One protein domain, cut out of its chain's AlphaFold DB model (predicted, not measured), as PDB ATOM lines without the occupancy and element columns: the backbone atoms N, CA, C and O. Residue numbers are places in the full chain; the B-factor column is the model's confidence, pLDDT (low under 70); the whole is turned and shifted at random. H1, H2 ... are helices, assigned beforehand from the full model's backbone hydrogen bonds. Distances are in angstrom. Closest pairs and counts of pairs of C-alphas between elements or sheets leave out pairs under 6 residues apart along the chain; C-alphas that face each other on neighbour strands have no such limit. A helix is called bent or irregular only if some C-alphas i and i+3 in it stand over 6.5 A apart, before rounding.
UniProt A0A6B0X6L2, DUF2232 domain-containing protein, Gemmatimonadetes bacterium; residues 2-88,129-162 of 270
ATOM      1  N   LEU A   2      69.971  16.334 -25.052       84.19
ATOM      2  CA  LEU A   2      70.983  17.350 -24.698       84.19
ATOM      3  C   LEU A   2      71.307  18.362 -25.816       84.19
ATOM      4  O   LEU A   2      71.397  19.550 -25.538       84.19
ATOM      5  N   ILE A   3      71.399  17.925 -27.079       87.50
ATOM      6  CA  ILE A   3      71.659  18.825 -28.224       87.50
ATOM      7  C   ILE A   3      70.545  19.873 -28.378       87.50
ATOM      8  O   ILE A   3      70.829  21.058 -28.518       87.50
ATOM      9  N   LEU A   4      69.276  19.454 -28.304       90.38
ATOM     10  CA  LEU A   4      68.126  20.363 -28.404       90.38
ATOM     11  C   LEU A   4      68.106  21.373 -27.253       90.38
ATOM     12  O   LEU A   4      67.842  22.552 -27.474       90.38
ATOM     13  N   LEU A   5      68.428  20.917 -26.039       91.75
ATOM     14  CA  LEU A   5      68.551  21.787 -24.874       91.75
ATOM     15  C   LEU A   5      69.694  22.797 -25.048       91.75
ATOM     16  O   LEU A   5      69.499  23.978 -24.779       91.75
ATOM     17  N   GLY A   6      70.845  22.360 -25.565       90.31
ATOM     18  CA  GLY A   6      71.962  23.237 -25.912       90.31
ATOM     19  C   GLY A   6      71.575  24.293 -26.947       90.31
ATOM     20  O   GLY A   6      71.878  25.468 -26.763       90.31
ATOM     21  N   ILE A   7      70.831  23.917 -27.991       93.25
ATOM     22  CA  ILE A   7      70.329  24.870 -28.994       93.25
ATOM     23  C   ILE A   7      69.401  25.899 -28.340       93.25
ATOM     24  O   ILE A   7      69.576  27.097 -28.548       93.25
ATOM     25  N   ALA A   8      68.441  25.460 -27.520       93.12
ATOM     26  CA  ALA A   8      67.533  26.368 -26.819       93.12
ATOM     27  C   ALA A   8      68.298  27.338 -25.902       93.12
ATOM     28  O   ALA A   8      68.036  28.540 -25.907       93.12
ATOM     29  N   LEU A   9      69.289  26.829 -25.169       93.06
ATOM     30  CA  LEU A   9      70.137  27.609 -24.276       93.06
ATOM     31  C   LEU A   9      70.969  28.657 -25.035       93.06
ATOM     32  O   LEU A   9      71.033  29.819 -24.628       93.06
ATOM     33  N   ALA A  10      71.551  28.269 -26.171       93.12
ATOM     34  CA  ALA A  10      72.272  29.166 -27.067       93.12
ATOM     35  C   ALA A  10      71.352  30.275 -27.599       93.12
ATOM     36  O   ALA A  10      71.705  31.449 -27.514       93.12
ATOM     37  N   VAL A  11      70.149  29.928 -28.068       93.81
ATOM     38  CA  VAL A  11      69.166  30.903 -28.568       93.81
ATOM     39  C   VAL A  11      68.781  31.903 -27.478       93.81
ATOM     40  O   VAL A  11      68.805  33.110 -27.721       93.81
ATOM     41  N   VAL A  12      68.458  31.424 -26.270       93.25
ATOM     42  CA  VAL A  12      68.076  32.277 -25.133       93.25
ATOM     43  C   VAL A  12      69.218  33.211 -24.745       93.25
ATOM     44  O   VAL A  12      69.000  34.415 -24.624       93.25
ATOM     45  N   SER A  13      70.434  32.682 -24.590       93.12
ATOM     46  CA  SER A  13      71.598  33.493 -24.214       93.12
ATOM     47  C   SER A  13      71.921  34.566 -25.255       93.12
ATOM     48  O   SER A  13      72.184  35.713 -24.892       93.12
ATOM     49  N   LEU A  14      71.828  34.235 -26.544       92.94
ATOM     50  CA  LEU A  14      72.127  35.145 -27.643       92.94
ATOM     51  C   LEU A  14      71.057  36.241 -27.768       92.94
ATOM     52  O   LEU A  14      71.397  37.419 -27.837       92.94
ATOM     53  N   LEU A  15      69.767  35.893 -27.706       92.56
ATOM     54  CA  LEU A  15      68.676  36.877 -27.750       92.56
ATOM     55  C   LEU A  15      68.648  37.782 -26.508       92.56
ATOM     56  O   LEU A  15      68.424  38.985 -26.635       92.56
ATOM     57  N   ALA A  16      68.904  37.232 -25.317       91.31
ATOM     58  CA  ALA A  16      69.025  38.027 -24.096       91.31
ATOM     59  C   ALA A  16      70.208  39.004 -24.192       91.31
ATOM     60  O   ALA A  16      70.053  40.187 -23.891       91.31
ATOM     61  N   SER A  17      71.359  38.533 -24.683       91.38
ATOM     62  CA  SER A  17      72.539  39.374 -24.905       91.38
ATOM     63  C   SER A  17      72.265  40.501 -25.897       91.38
ATOM     64  O   SER A  17      72.641  41.639 -25.639       91.38
ATOM     65  N   LEU A  18      71.567  40.221 -27.002       90.50
ATOM     66  CA  LEU A  18      71.203  41.243 -27.989       90.50
ATOM     67  C   LEU A  18      70.251  42.297 -27.419       90.50
ATOM     68  O   LEU A  18      70.352  43.467 -27.769       90.50
ATOM     69  N   ARG A  19      69.313  41.891 -26.553       91.00
ATOM     70  CA  ARG A  19      68.300  42.793 -25.993       91.00
ATOM     71  C   ARG A  19      68.855  43.719 -24.910       91.00
ATOM     72  O   ARG A  19      68.453  44.876 -24.850       91.00
ATOM     73  N   TYR A  20      69.722  43.205 -24.040       89.62
ATOM     74  CA  TYR A  20      70.246  43.939 -22.878       89.62
ATOM     75  C   TYR A  20      71.681  44.460 -23.077       89.62
ATOM     76  O   TYR A  20      72.223  45.120 -22.188       89.62
ATOM     77  N   GLY A  21      72.300  44.165 -24.224       89.31
ATOM     78  CA  GLY A  21      73.717  44.404 -24.489       89.31
ATOM     79  C   GLY A  21      74.631  43.402 -23.777       89.31
ATOM     80  O   GLY A  21      74.235  42.723 -22.818       89.31
ATOM     81  N   SER A  22      75.889  43.323 -24.215       88.12
ATOM     82  CA  SER A  22      76.879  42.396 -23.650       88.12
ATOM     83  C   SER A  22      77.084  42.636 -22.153       88.12
ATOM     84  O   SER A  22      77.000  41.710 -21.355       88.12
ATOM     85  N   ARG A  23      77.254  43.897 -21.735       88.44
ATOM     86  CA  ARG A  23      77.491  44.257 -20.326       88.44
ATOM     87  C   ARG A  23      76.266  44.063 -19.430       88.44
ATOM     88  O   ARG A  23      76.425  43.658 -18.284       88.44
ATOM     89  N   GLY A  24      75.064  44.344 -19.937       87.81
ATOM     90  CA  GLY A  24      73.820  44.226 -19.167       87.81
ATOM     91  C   GLY A  24      73.368  42.779 -18.960       87.81
ATOM     92  O   GLY A  24      72.745  42.463 -17.951       87.81
ATOM     93  N   SER A  25      73.719  41.886 -19.886       90.81
ATOM     94  CA  SER A  25      73.360  40.463 -19.832       90.81
ATOM     95  C   SER A  25      74.363  39.582 -19.072       90.81
ATOM     96  O   SER A  25      74.003  38.472 -18.679       90.81
ATOM     97  N   LEU A  26      75.580  40.076 -18.794       90.00
ATOM     98  CA  LEU A  26      76.634  39.369 -18.048       90.00
ATOM     99  C   LEU A  26      76.152  38.615 -16.794       90.00
ATOM    100  O   LEU A  26      76.425  37.417 -16.708       90.00
ATOM    101  N   PRO A  27      75.448  39.238 -15.822       91.62
ATOM    102  CA  PRO A  27      75.061  38.540 -14.594       91.62
ATOM    103  C   PRO A  27      74.042  37.424 -14.857       91.62
ATOM    104  O   PRO A  27      74.147  36.345 -14.275       91.62
ATOM    105  N   LEU A  28      73.095  37.652 -15.774       91.00
ATOM    106  CA  LEU A  28      72.099  36.656 -16.169       91.00
ATOM    107  C   LEU A  28      72.773  35.445 -16.821       91.00
ATOM    108  O   LEU A  28      72.454  34.304 -16.499       91.00
ATOM    109  N   ILE A  29      73.727  35.695 -17.717       91.56
ATOM    110  CA  ILE A  29      74.450  34.652 -18.447       91.56
ATOM    111  C   ILE A  29      75.413  33.912 -17.528       91.56
ATOM    112  O   ILE A  29      75.527  32.697 -17.642       91.56
ATOM    113  N   GLY A  30      76.053  34.604 -16.586       89.19
ATOM    114  CA  GLY A  30      76.869  33.976 -15.550       89.19
ATOM    115  C   GLY A  30      76.055  33.003 -14.696       89.19
ATOM    116  O   GLY A  30      76.481  31.871 -14.482       89.19
ATOM    117  N   LEU A  31      74.847  33.396 -14.281       91.44
ATOM    118  CA  LEU A  31      73.948  32.525 -13.519       91.44
ATOM    119  C   LEU A  31      73.436  31.348 -14.362       91.44
ATOM    120  O   LEU A  31      73.414  30.214 -13.888       91.44
ATOM    121  N   LEU A  32      73.091  31.599 -15.629       90.81
ATOM    122  CA  LEU A  32      72.698  30.569 -16.593       90.81
ATOM    123  C   LEU A  32      73.832  29.552 -16.822       90.81
ATOM    124  O   LEU A  32      73.594  28.347 -16.813       90.81
ATOM    125  N   CYS A  33      75.069  30.028 -16.980       91.94
ATOM    126  CA  CYS A  33      76.278  29.213 -17.105       91.94
ATOM    127  C   CYS A  33      76.500  28.361 -15.853       91.94
ATOM    128  O   CYS A  33      76.629  27.148 -15.954       91.94
ATOM    129  N   LEU A  34      76.501  28.962 -14.661       90.81
ATOM    130  CA  LEU A  34      76.715  28.225 -13.411       90.81
ATOM    131  C   LEU A  34      75.639  27.156 -13.190       90.81
ATOM    132  O   LEU A  34      75.967  26.005 -12.906       90.81
ATOM    133  N   GLY A  35      74.365  27.507 -13.384       89.56
ATOM    134  CA  GLY A  35      73.258  26.563 -13.242       89.56
ATOM    135  C   GLY A  35      73.348  25.399 -14.230       89.56
ATOM    136  O   GLY A  35      73.117  24.251 -13.860       89.56
ATOM    137  N   THR A  36      73.741  25.668 -15.474       89.00
ATOM    138  CA  THR A  36      73.884  24.623 -16.498       89.00
ATOM    139  C   THR A  36      75.106  23.743 -16.265       89.00
ATOM    140  O   THR A  36      74.983  22.531 -16.403       89.00
ATOM    141  N   VAL A  37      76.238  24.294 -15.809       89.81
ATOM    142  CA  VAL A  37      77.400  23.492 -15.381       89.81
ATOM    143  C   VAL A  37      77.020  22.541 -14.245       89.81
ATOM    144  O   VAL A  37      77.333  21.357 -14.323       89.81
ATOM    145  N   MET A  38      76.325  23.034 -13.213       88.19
ATOM    146  CA  MET A  38      75.968  22.230 -12.036       88.19
ATOM    147  C   MET A  38      74.959  21.117 -12.352       88.19
ATOM    148  O   MET A  38      75.025  20.050 -11.752       88.19
ATOM    149  N   LEU A  39      74.017  21.363 -13.269       88.06
ATOM    150  CA  LEU A  39      72.914  20.437 -13.559       88.06
ATOM    151  C   LEU A  39      73.179  19.511 -14.754       88.06
ATOM    152  O   LEU A  39      72.654  18.402 -14.795       88.06
ATOM    153  N   LEU A  40      73.920  19.988 -15.757       86.44
ATOM    154  CA  LEU A  40      74.036  19.356 -17.079       86.44
ATOM    155  C   LEU A  40      75.493  19.122 -17.511       86.44
ATOM    156  O   LEU A  40      75.724  18.522 -18.561       86.44
ATOM    157  N   GLY A  41      76.465  19.588 -16.724       86.44
ATOM    158  CA  GLY A  41      77.893  19.409 -16.968       86.44
ATOM    159  C   GLY A  41      78.566  20.553 -17.734       86.44
ATOM    160  O   GLY A  41      77.931  21.437 -18.320       86.44
ATOM    161  N   ALA A  42      79.902  20.523 -17.735       82.81
ATOM    162  CA  ALA A  42      80.752  21.593 -18.266       82.81
ATOM    163  C   ALA A  42      80.547  21.864 -19.769       82.81
ATOM    164  O   ALA A  42      80.598  23.015 -20.191       82.81
ATOM    165  N   MET A  43      80.252  20.821 -20.555       82.44
ATOM    166  CA  MET A  43      79.977  20.906 -21.997       82.44
ATOM    167  C   MET A  43      78.883  21.929 -22.332       82.44
ATOM    168  O   MET A  43      79.112  22.878 -23.079       82.44
ATOM    169  N   LEU A  44      77.687  21.761 -21.757       85.94
ATOM    170  CA  LEU A  44      76.551  22.654 -22.012       85.94
ATOM    171  C   LEU A  44      76.668  23.980 -21.252       85.94
ATOM    172  O   LEU A  44      76.111  24.986 -21.691       85.94
ATOM    173  N   GLY A  45      77.441  23.994 -20.166       88.69
ATOM    174  CA  GLY A  45      77.764  25.189 -19.394       88.69
ATOM    175  C   GLY A  45      78.399  26.322 -20.196       88.69
ATOM    176  O   GLY A  45      78.172  27.492 -19.901       88.69
ATOM    177  N   LEU A  46      79.160  25.999 -21.245       89.81
ATOM    178  CA  LEU A  46      79.832  27.002 -22.077       89.81
ATOM    179  C   LEU A  46      78.909  27.675 -23.092       89.81
ATOM    180  O   LEU A  46      79.211  28.771 -23.563       89.81
ATOM    181  N   VAL A  47      77.784  27.051 -23.426       91.88
ATOM    182  CA  VAL A  47      76.881  27.527 -24.478       91.88
ATOM    183  C   VAL A  47      76.360  28.957 -24.219       91.88
ATOM    184  O   VAL A  47      76.414  29.776 -25.139       91.88
ATOM    185  N   PRO A  48      75.941  29.329 -22.991       92.25
ATOM    186  CA  PRO A  48      75.629  30.712 -22.636       92.25
ATOM    187  C   PRO A  48      76.757  31.710 -22.919       92.25
ATOM    188  O   PRO A  48      76.509  32.814 -23.408       92.25
ATOM    189  N   ILE A  49      78.000  31.320 -22.624       92.94
ATOM    190  CA  ILE A  49      79.186  32.161 -22.822       92.94
ATOM    191  C   ILE A  49      79.426  32.382 -24.318       92.94
ATOM    192  O   ILE A  49      79.757  33.496 -24.722       92.94
ATOM    193  N   MET A  50      79.202  31.362 -25.154       93.75
ATOM    194  CA  MET A  50      79.295  31.503 -26.613       93.75
ATOM    195  C   MET A  50      78.318  32.565 -27.140       93.75
ATOM    196  O   MET A  50      78.706  33.403 -27.955       93.75
ATOM    197  N   GLY A  51      77.074  32.577 -26.641       91.88
ATOM    198  CA  GLY A  51      76.063  33.580 -26.996       91.88
ATOM    199  C   GLY A  51      76.473  35.005 -26.613       91.88
ATOM    200  O   GLY A  51      76.387  35.915 -27.440       91.88
ATOM    201  N   LEU A  52      76.993  35.187 -25.397       93.06
ATOM    202  CA  LEU A  52      77.514  36.473 -24.924       93.06
ATOM    203  C   LEU A  52      78.694  36.966 -25.770       93.06
ATOM    204  O   LEU A  52      78.713  38.124 -26.192       93.06
ATOM    205  N   LEU A  53      79.681  36.099 -26.014       93.50
ATOM    206  CA  LEU A  53      80.863  36.444 -26.805       93.50
ATOM    207  C   LEU A  53      80.483  36.822 -28.231       93.50
ATOM    208  O   LEU A  53      81.041  37.771 -28.778       93.50
ATOM    209  N   ALA A  54      79.511  36.130 -28.823       93.06
ATOM    210  CA  ALA A  54      79.027  36.498 -30.138       93.06
ATOM    211  C   ALA A  54      78.445  37.915 -30.153       93.06
ATOM    212  O   ALA A  54      78.817  38.700 -31.022       93.06
ATOM    213  N   VAL A  55      77.616  38.285 -29.173       92.50
ATOM    214  CA  VAL A  55      77.071  39.650 -29.093       92.50
ATOM    215  C   VAL A  55      78.152  40.688 -28.821       92.50
ATOM    216  O   VAL A  55      78.171  41.720 -29.485       92.50
ATOM    217  N   LEU A  56      79.114  40.401 -27.946       93.38
ATOM    218  CA  LEU A  56      80.257  41.287 -27.709       93.38
ATOM    219  C   LEU A  56      81.062  41.548 -28.997       93.38
ATOM    220  O   LEU A  56      81.552  42.654 -29.222       93.38
ATOM    221  N   GLN A  57      81.182  40.549 -29.871       93.06
ATOM    222  CA  GLN A  57      81.859  40.695 -31.161       93.06
ATOM    223  C   GLN A  57      80.986  41.394 -32.212       93.06
ATOM    224  O   GLN A  57      81.518  42.123 -33.052       93.06
ATOM    225  N   ILE A  58      79.664  41.235 -32.142       91.44
ATOM    226  CA  ILE A  58      78.706  41.989 -32.962       91.44
ATOM    227  C   ILE A  58      78.744  43.480 -32.594       91.44
ATOM    228  O   ILE A  58      78.820  44.320 -33.486       91.44
ATOM    229  N   GLU A  59      78.791  43.819 -31.302       91.75
ATOM    230  CA  GLU A  59      78.959  45.200 -30.812       91.75
ATOM    231  C   GLU A  59      80.274  45.829 -31.309       91.75
ATOM    232  O   GLU A  59      80.344  47.032 -31.553       91.75
ATOM    233  N   ARG A  60      81.309  45.008 -31.534       91.25
ATOM    234  CA  ARG A  60      82.593  45.401 -32.143       91.25
ATOM    235  C   ARG A  60      82.577  45.426 -33.678       91.25
ATOM    236  O   ARG A  60      83.649  45.450 -34.285       91.25
ATOM    237  N   GLN A  61      81.394  45.370 -34.295       89.25
ATOM    238  CA  GLN A  61      81.171  45.382 -35.746       89.25
ATOM    239  C   GLN A  61      81.998  44.334 -36.514       89.25
ATOM    240  O   GLN A  61      82.456  44.567 -37.631       89.25
ATOM    241  N   GLN A  62      82.227  43.165 -35.911       88.94
ATOM    242  CA  GLN A  62      82.977  42.098 -36.567       88.94
ATOM    243  C   GLN A  62      82.110  41.344 -37.584       88.94
ATOM    244  O   GLN A  62      80.910  41.153 -37.401       88.94
ATOM    245  N   THR A  63      82.745  40.843 -38.647       87.19
ATOM    246  CA  THR A  63      82.096  39.971 -39.644       87.19
ATOM    247  C   THR A  63      81.578  38.669 -39.023       87.19
ATOM    248  O   THR A  63      82.175  38.166 -38.068       87.19
ATOM    249  N   TYR A  64      80.553  38.060 -39.629       86.56
ATOM    250  CA  TYR A  64      79.985  36.772 -39.202       86.56
ATOM    251  C   TYR A  64      81.054  35.697 -38.928       86.56
ATOM    252  O   TYR A  64      81.038  35.072 -37.871       86.56
ATOM    253  N   GLY A  65      82.034  35.534 -39.826       86.06
ATOM    254  CA  GLY A  65      83.112  34.550 -39.651       86.06
ATOM    255  C   GLY A  65      83.937  34.779 -38.380       86.06
ATOM    256  O   GLY A  65      84.182  33.843 -37.622       86.06
ATOM    257  N   ARG A  66      84.295  36.037 -38.086       87.25
ATOM    258  CA  ARG A  66      85.022  36.397 -36.854       87.25
ATOM    259  C   ARG A  66      84.171  36.236 -35.595       87.25
ATOM    260  O   ARG A  66      84.706  35.831 -34.567       87.25
ATOM    261  N   VAL A  67      82.872  36.534 -35.664       90.94
ATOM    262  CA  VAL A  67      81.932  36.308 -34.553       90.94
ATOM    263  C   VAL A  67      81.878  34.817 -34.214       90.94
ATOM    264  O   VAL A  67      82.044  34.455 -33.051       90.94
ATOM    265  N   MET A  68      81.728  33.953 -35.224       89.75
ATOM    266  CA  MET A  68      81.712  32.500 -35.030       89.75
ATOM    267  C   MET A  68      83.042  31.991 -34.464       89.75
ATOM    268  O   MET A  68      83.041  31.283 -33.461       89.75
ATOM    269  N   ALA A  69      84.178  32.398 -35.040       89.31
ATOM    270  CA  ALA A  69      85.498  31.968 -34.578       89.31
ATOM    271  C   ALA A  69      85.773  32.361 -33.116       89.31
ATOM    272  O   ALA A  69      86.294  31.567 -32.338       89.31
ATOM    273  N   MET A  70      85.376  33.567 -32.710       90.19
ATOM    274  CA  MET A  70      85.599  34.055 -31.346       90.19
ATOM    275  C   MET A  70      84.644  33.414 -30.334       90.19
ATOM    276  O   MET A  70      85.047  33.126 -29.206       90.19
ATOM    277  N   ALA A  71      83.414  33.098 -30.747       90.94
ATOM    278  CA  ALA A  71      82.482  32.310 -29.940       90.94
ATOM    279  C   ALA A  71      82.985  30.874 -29.689       90.94
ATOM    280  O   ALA A  71      82.579  30.254 -28.712       90.94
ATOM    281  N   CYS A  72      83.904  30.359 -30.516       88.81
ATOM    282  CA  CYS A  72      84.526  29.044 -30.332       88.81
ATOM    283  C   CYS A  72      85.657  29.025 -29.293       88.81
ATOM    284  O   CYS A  72      86.146  27.947 -28.957       88.81
ATOM    285  N   THR A  73      86.088  30.180 -28.772       91.69
ATOM    286  CA  THR A  73      87.232  30.233 -27.847       91.69
ATOM    287  C   THR A  73      87.001  29.484 -26.525       91.69
ATOM    288  O   THR A  73      87.908  28.746 -26.135       91.69
ATOM    289  N   PRO A  74      85.825  29.545 -25.854       92.00
ATOM    290  CA  PRO A  74      85.612  28.754 -24.641       92.00
ATOM    291  C   PRO A  74      85.587  27.236 -24.905       92.00
ATOM    292  O   PRO A  74      86.303  26.521 -24.203       92.00
ATOM    293  N   PRO A  75      84.856  26.718 -25.918       92.00
ATOM    294  CA  PRO A  75      84.932  25.305 -26.291       92.00
ATOM    295  C   PRO A  75      86.347  24.824 -26.639       92.00
ATOM    296  O   PRO A  75      86.726  23.726 -26.241       92.00
ATOM    297  N   ALA A  76      87.158  25.648 -27.313       92.44
ATOM    298  CA  ALA A  76      88.550  25.306 -27.611       92.44
ATOM    299  C   ALA A  76      89.393  25.151 -26.332       92.44
ATOM    300  O   ALA A  76      90.193  24.221 -26.229       92.44
ATOM    301  N   GLY A  77      89.181  26.019 -25.336       92.75
ATOM    302  CA  GLY A  77      89.822  25.903 -24.024       92.75
ATOM    303  C   GLY A  77      89.416  24.632 -23.275       92.75
ATOM    304  O   GLY A  77      90.272  23.964 -22.700       92.75
ATOM    305  N   LEU A  78      88.132  24.257 -23.327       91.19
ATOM    306  CA  LEU A  78      87.648  23.008 -22.732       91.19
ATOM    307  C   LEU A  78      88.223  21.776 -23.435       91.19
ATOM    308  O   LEU A  78      88.675  20.862 -22.756       91.19
ATOM    309  N   CYS A  79      88.282  21.779 -24.765       92.38
ATOM    310  CA  CYS A  79      88.914  20.715 -25.545       92.38
ATOM    311  C   CYS A  79      90.394  20.542 -25.156       92.38
ATOM    312  O   CYS A  79      90.842  19.433 -24.868       92.38
ATOM    313  N   PHE A  80      91.147  21.641 -25.039       92.56
ATOM    314  CA  PHE A  80      92.536  21.589 -24.574       92.56
ATOM    315  C   PHE A  80      92.658  21.050 -23.140       92.56
ATOM    316  O   PHE A  80      93.524  20.226 -22.853       92.56
ATOM    317  N   TRP A  81      91.767  21.474 -22.244       91.75
ATOM    318  CA  TRP A  81      91.712  20.967 -20.875       91.75
ATOM    319  C   TRP A  81      91.408  19.462 -20.819       91.75
ATOM    320  O   TRP A  81      92.068  18.728 -20.086       91.75
ATOM    321  N   GLN A  82      90.474  18.981 -21.637       91.00
ATOM    322  CA  GLN A  82      90.149  17.558 -21.752       91.00
ATOM    323  C   GLN A  82      91.327  16.736 -22.268       91.00
ATOM    324  O   GLN A  82      91.560  15.645 -21.763       91.00
ATOM    325  N   LEU A  83      92.117  17.262 -23.209       91.50
ATOM    326  CA  LEU A  83      93.335  16.588 -23.669       91.50
ATOM    327  C   LEU A  83      94.367  16.412 -22.552       91.50
ATOM    328  O   LEU A  83      95.068  15.404 -22.516       91.50
ATOM    329  N   ILE A  84      94.453  17.366 -21.623       90.75
ATOM    330  CA  ILE A  84      95.305  17.242 -20.436       90.75
ATOM    331  C   ILE A  84      94.725  16.192 -19.480       90.75
ATOM    332  O   ILE A  84      95.463  15.319 -19.023       90.75
ATOM    333  N   GLN A  85      93.415  16.236 -19.214       87.81
ATOM    334  CA  GLN A  85      92.744  15.276 -18.326       87.81
ATOM    335  C   GLN A  85      92.756  13.840 -18.861       87.81
ATOM    336  O   GLN A  85      92.899  12.909 -18.079       87.81
ATOM    337  N   ALA A  86      92.682  13.638 -20.176       83.75
ATOM    338  CA  ALA A  86      92.720  12.315 -20.808       83.75
ATOM    339  C   ALA A  86      94.045  11.559 -20.572       83.75
ATOM    340  O   ALA A  86      94.146  10.359 -20.847       83.75
ATOM    341  N   ARG A  87      95.077  12.250 -20.066       81.94
ATOM    342  CA  ARG A  87      96.358  11.651 -19.664       81.94
ATOM    343  C   ARG A  87      96.348  11.138 -18.227       81.94
ATOM    344  O   ARG A  87      97.224  10.351 -17.877       81.94
ATOM    345  N   ASP A  88      95.390  11.570 -17.411       85.44
ATOM    346  CA  ASP A  88      95.178  11.010 -16.084       85.44
ATOM    347  C   ASP A  88      94.571   9.609 -16.227       85.44
ATOM    348  O   ASP A  88      93.479   9.428 -16.773       85.44
ATOM    349  N   PRO A 129      87.515  14.905 -27.706       93.50
ATOM    350  CA  PRO A 129      87.520  16.364 -27.548       93.50
ATOM    351  C   PRO A 129      87.187  17.120 -28.848       93.50
ATOM    352  O   PRO A 129      86.454  18.112 -28.835       93.50
ATOM    353  N   ALA A 130      87.660  16.640 -30.002       94.75
ATOM    354  CA  ALA A 130      87.326  17.215 -31.305       94.75
ATOM    355  C   ALA A 130      85.856  17.001 -31.688       94.75
ATOM    356  O   ALA A 130      85.231  17.910 -32.238       94.75
ATOM    357  N   ILE A 131      85.290  15.826 -31.394       91.88
ATOM    358  CA  ILE A 131      83.872  15.522 -31.660       91.88
ATOM    359  C   ILE A 131      82.973  16.436 -30.829       91.88
ATOM    360  O   ILE A 131      81.994  16.994 -31.333       91.88
ATOM    361  N   GLU A 132      83.313  16.624 -29.562       92.38
ATOM    362  CA  GLU A 132      82.563  17.491 -28.670       92.38
ATOM    363  C   GLU A 132      82.668  18.967 -29.086       92.38
ATOM    364  O   GLU A 132      81.652  19.662 -29.171       92.38
ATOM    365  N   MET A 133      83.865  19.426 -29.467       93.75
ATOM    366  CA  MET A 133      84.080  20.749 -30.062       93.75
ATOM    367  C   MET A 133      83.211  20.963 -31.311       93.75
ATOM    368  O   MET A 133      82.516  21.976 -31.430       93.75
ATOM    369  N   ALA A 134      83.208  19.998 -32.233       93.56
ATOM    370  CA  ALA A 134      82.384  20.051 -33.438       93.56
ATOM    371  C   ALA A 134      80.882  20.060 -33.109       93.56
ATOM    372  O   ALA A 134      80.107  20.768 -33.758       93.56
ATOM    373  N   THR A 135      80.468  19.330 -32.072       92.75
ATOM    374  CA  THR A 135      79.080  19.296 -31.597       92.75
ATOM    375  C   THR A 135      78.649  20.647 -31.030       92.75
ATOM    376  O   THR A 135      77.579  21.144 -31.386       92.75
ATOM    377  N   LEU A 136      79.478  21.283 -30.199       93.12
ATOM    378  CA  LEU A 136      79.208  22.622 -29.664       93.12
ATOM    379  C   LEU A 136      79.151  23.673 -30.776       93.12
ATOM    380  O   LEU A 136      78.256  24.520 -30.777       93.12
ATOM    381  N   LEU A 137      80.049  23.582 -31.761       92.75
ATOM    382  CA  LEU A 137      80.017  24.438 -32.943       92.75
ATOM    383  C   LEU A 137      78.710  24.258 -33.728       92.75
ATOM    384  O   LEU A 137      78.068  25.247 -34.083       92.75
ATOM    385  N   LEU A 138      78.281  23.016 -33.960       92.56
ATOM    386  CA  LEU A 138      77.026  22.720 -34.648       92.56
ATOM    387  C   LEU A 138      75.817  23.277 -33.883       92.56
ATOM    388  O   LEU A 138      74.977  23.948 -34.482       92.56
ATOM    389  N   ILE A 139      75.753  23.043 -32.567       94.06
ATOM    390  CA  ILE A 139      74.719  23.603 -31.682       94.06
ATOM    391  C   ILE A 139      74.664  25.119 -31.846       94.06
ATOM    392  O   ILE A 139      73.588  25.679 -32.055       94.06
ATOM    393  N   PHE A 140      75.821  25.780 -31.792       94.06
ATOM    394  CA  PHE A 140      75.897  27.229 -31.860       94.06
ATOM    395  C   PHE A 140      75.503  27.785 -33.233       94.06
ATOM    396  O   PHE A 140      74.748  28.752 -33.305       94.06
ATOM    397  N   ILE A 141      75.936  27.153 -34.328       92.62
ATOM    398  CA  ILE A 141      75.556  27.549 -35.694       92.62
ATOM    399  C   ILE A 141      74.043  27.421 -35.893       92.62
ATOM    400  O   ILE A 141      73.410  28.342 -36.417       92.62
ATOM    401  N   VAL A 142      73.452  26.297 -35.475       93.25
ATOM    402  CA  VAL A 142      72.003  26.074 -35.583       93.25
ATOM    403  C   VAL A 142      71.247  27.085 -34.726       93.25
ATOM    404  O   VAL A 142      70.293  27.701 -35.202       93.25
ATOM    405  N   ALA A 143      71.700  27.316 -33.495       93.94
ATOM    406  CA  ALA A 143      71.112  28.315 -32.617       93.94
ATOM    407  C   ALA A 143      71.184  29.724 -33.210       93.94
ATOM    408  O   ALA A 143      70.175  30.417 -33.222       93.94
ATOM    409  N   TYR A 144      72.322  30.126 -33.780       93.00
ATOM    410  CA  TYR A 144      72.474  31.426 -34.435       93.00
ATOM    411  C   TYR A 144      71.464  31.613 -35.574       93.00
ATOM    412  O   TYR A 144      70.810  32.649 -35.663       93.00
ATOM    413  N   ARG A 145      71.289  30.587 -36.421       91.31
ATOM    414  CA  ARG A 145      70.313  30.594 -37.526       91.31
ATOM    415  C   ARG A 145      68.872  30.704 -37.023       91.31
ATOM    416  O   ARG A 145      68.072  31.429 -37.606       91.31
ATOM    417  N   LEU A 146      68.530  30.008 -35.939       92.62
ATOM    418  CA  LEU A 146      67.208  30.125 -35.317       92.62
ATOM    419  C   LEU A 146      67.004  31.514 -34.698       92.62
ATOM    420  O   LEU A 146      65.947  32.123 -34.874       92.62
ATOM    421  N   SER A 147      68.025  32.030 -34.012       92.44
ATOM    422  CA  SER A 147      68.019  33.360 -33.413       92.44
ATOM    423  C   SER A 147      67.859  34.462 -34.448       92.44
ATOM    424  O   SER A 147      67.173  35.424 -34.148       92.44
ATOM    425  N   GLU A 148      68.412  34.333 -35.654       89.94
ATOM    426  CA  GLU A 148      68.185  35.288 -36.748       89.94
ATOM    427  C   GLU A 148      66.687  35.425 -37.075       89.94
ATOM    428  O   GLU A 148      66.141  36.529 -37.064       89.94
ATOM    429  N   GLY A 149      65.991  34.300 -37.274       87.00
ATOM    430  CA  GLY A 149      64.553  34.303 -37.560       87.00
ATOM    431  C   GLY A 149      63.699  34.857 -36.411       87.00
ATOM    432  O   GLY A 149      62.684  35.516 -36.646       87.00
ATOM    433  N   LEU A 150      64.109  34.614 -35.163       89.69
ATOM    434  CA  LEU A 150      63.444  35.131 -33.960       89.69
ATOM    435  C   LEU A 150      63.751  36.616 -33.713       89.69
ATOM    436  O   LEU A 150      62.856  37.366 -33.333       89.69
ATOM    437  N   ALA A 151      64.988  37.053 -33.953       89.62
ATOM    438  CA  ALA A 151      65.451  38.423 -33.752       89.62
ATOM    439  C   ALA A 151      64.672  39.408 -34.625       89.62
ATOM    440  O   ALA A 151      64.220  40.436 -34.120       89.62
ATOM    441  N   LEU A 152      64.402  39.037 -35.883       85.94
ATOM    442  CA  LEU A 152      63.562  39.824 -36.791       85.94
ATOM    443  C   LEU A 152      62.163  40.086 -36.213       85.94
ATOM    444  O   LEU A 152      61.636  41.187 -36.344       85.94
ATOM    445  N   ARG A 153      61.570  39.106 -35.515       88.06
ATOM    446  CA  ARG A 153      60.255  39.259 -34.859       88.06
ATOM    447  C   ARG A 153      60.305  40.138 -33.608       88.06
ATOM    448  O   ARG A 153      59.272  40.645 -33.188       88.06
ATOM    449  N   LEU A 154      61.483  40.295 -33.009       87.25
ATOM    450  CA  LEU A 154      61.715  41.073 -31.791       87.25
ATOM    451  C   LEU A 154      62.255  42.484 -32.072       87.25
ATOM    452  O   LEU A 154      62.533  43.216 -31.126       87.25
ATOM    453  N   GLY A 155      62.421  42.870 -33.344       87.06
ATOM    454  CA  GLY A 155      63.019  44.153 -33.728       87.06
ATOM    455  C   GLY A 155      64.526  44.241 -33.453       87.06
ATOM    456  O   GLY A 155      65.069  45.338 -33.351       87.06
ATOM    457  N   LEU A 156      65.199  43.097 -33.306       88.12
ATOM    458  CA  LEU A 156      66.642  42.998 -33.099       88.12
ATOM    459  C   LEU A 156      67.339  42.705 -34.433       88.12
ATOM    460  O   LEU A 156      66.782  42.032 -35.300       88.12
ATOM    461  N   SER A 157      68.577  43.178 -34.587       84.56
ATOM    462  CA  SER A 157      69.390  42.918 -35.778       84.56
ATOM    463  C   SER A 157      70.536  41.959 -35.467       84.56
ATOM    464  O   SER A 157      71.202  42.062 -34.437       84.56
ATOM    465  N   LEU A 158      70.750  41.008 -36.374       84.75
ATOM    466  CA  LEU A 158      71.875  40.082 -36.368       84.75
ATOM    467  C   LEU A 158      72.574  40.142 -37.729       84.75
ATOM    468  O   LEU A 158      71.887  40.279 -38.743       84.75
ATOM    469  N   PRO A 159      73.913  40.033 -37.783       84.19
ATOM    470  CA  PRO A 159      74.610  39.854 -39.049       84.19
ATOM    471  C   PRO A 159      74.077  38.635 -39.804       84.19
ATOM    472  O   PRO A 159      74.078  37.522 -39.278       84.19
ATOM    473  N   ALA A 160      73.649  38.845 -41.048       82.25
ATOM    474  CA  ALA A 160      73.123  37.766 -41.870       82.25
ATOM    475  C   ALA A 160      74.216  36.702 -42.110       82.25
ATOM    476  O   ALA A 160      75.314  37.029 -42.581       82.25
ATOM    477  N   PRO A 161      73.957  35.425 -41.801       83.44
ATOM    478  CA  PRO A 161      74.891  34.347 -42.039       83.44
ATOM    479  C   PRO A 161      74.943  34.013 -43.532       83.44
ATOM    480  O   PRO A 161      73.920  33.912 -44.214       83.44
ATOM    481  N   LEU A 162      76.152  33.779 -44.039       84.00
ATOM    482  CA  LEU A 162      76.376  33.535 -45.464       84.00
ATOM    483  C   LEU A 162      75.598  32.293 -45.954       84.00
ATOM    484  O   LEU A 162      75.533  31.285 -45.233       84.00
TER     485      LEU A 162
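What this domain is: This is residues 2 to 88 and 129 to 162 of the 270 residues of the protein "DUF2232 domain-containing protein" of Gemmatimonadetes bacterium (UniProt A0A6B0X6L2). Helix H1 folds back on itself as two arms, H1a and H1b; H3 packs on both, H6 crosses H1a, H4 packs on H3, and H5 runs out beside residues 129 to 136 of H6. The 121 printed residues hold six named helices, H1 to H6, and no named strand: all helix. The whole is compact, radius of gyration of the C-alphas 13.9 A, and spans 49 by 29 by 25 A.

Where its parts are: H1, residues 2 to 40, assigned as one helix by its hydrogen bonds, is bent: C-alphas 19 and 22 are 8.9 A apart. H1a, residues 2 to 19, begins at C-alpha (70.983, 17.350, -24.698); H1b, residues 22 to 40, is irregular, C-alphas 24 and 27 being 7.4 A apart. H2 is residues 42 to 45, H3 47 to 59, H4 64 to 71, H5 73 to 85. H6, residues 129 to 153, 36.3 A long, ends at C-alpha (60.255, 39.259, -34.859).

How they stand to each other: Closest C-alphas: H1a touches H3 (Leu 14, Gly 51, 4.3 A) and H6 at a steep tilt of 48 degrees; H3 and H4 form a hairpin; H2 touches H1b. Each O i to N i+4 pair is within hydrogen-bond range in H1a, H3, H4 and H5, but 13 of 15 in H1b and 19 of 21 in H6.

The domain as a whole: Residues 89 to 128 are cut out, leaving 14.8 A between C-alphas 88 and 129; no printed residue is under 70 in pLDDT.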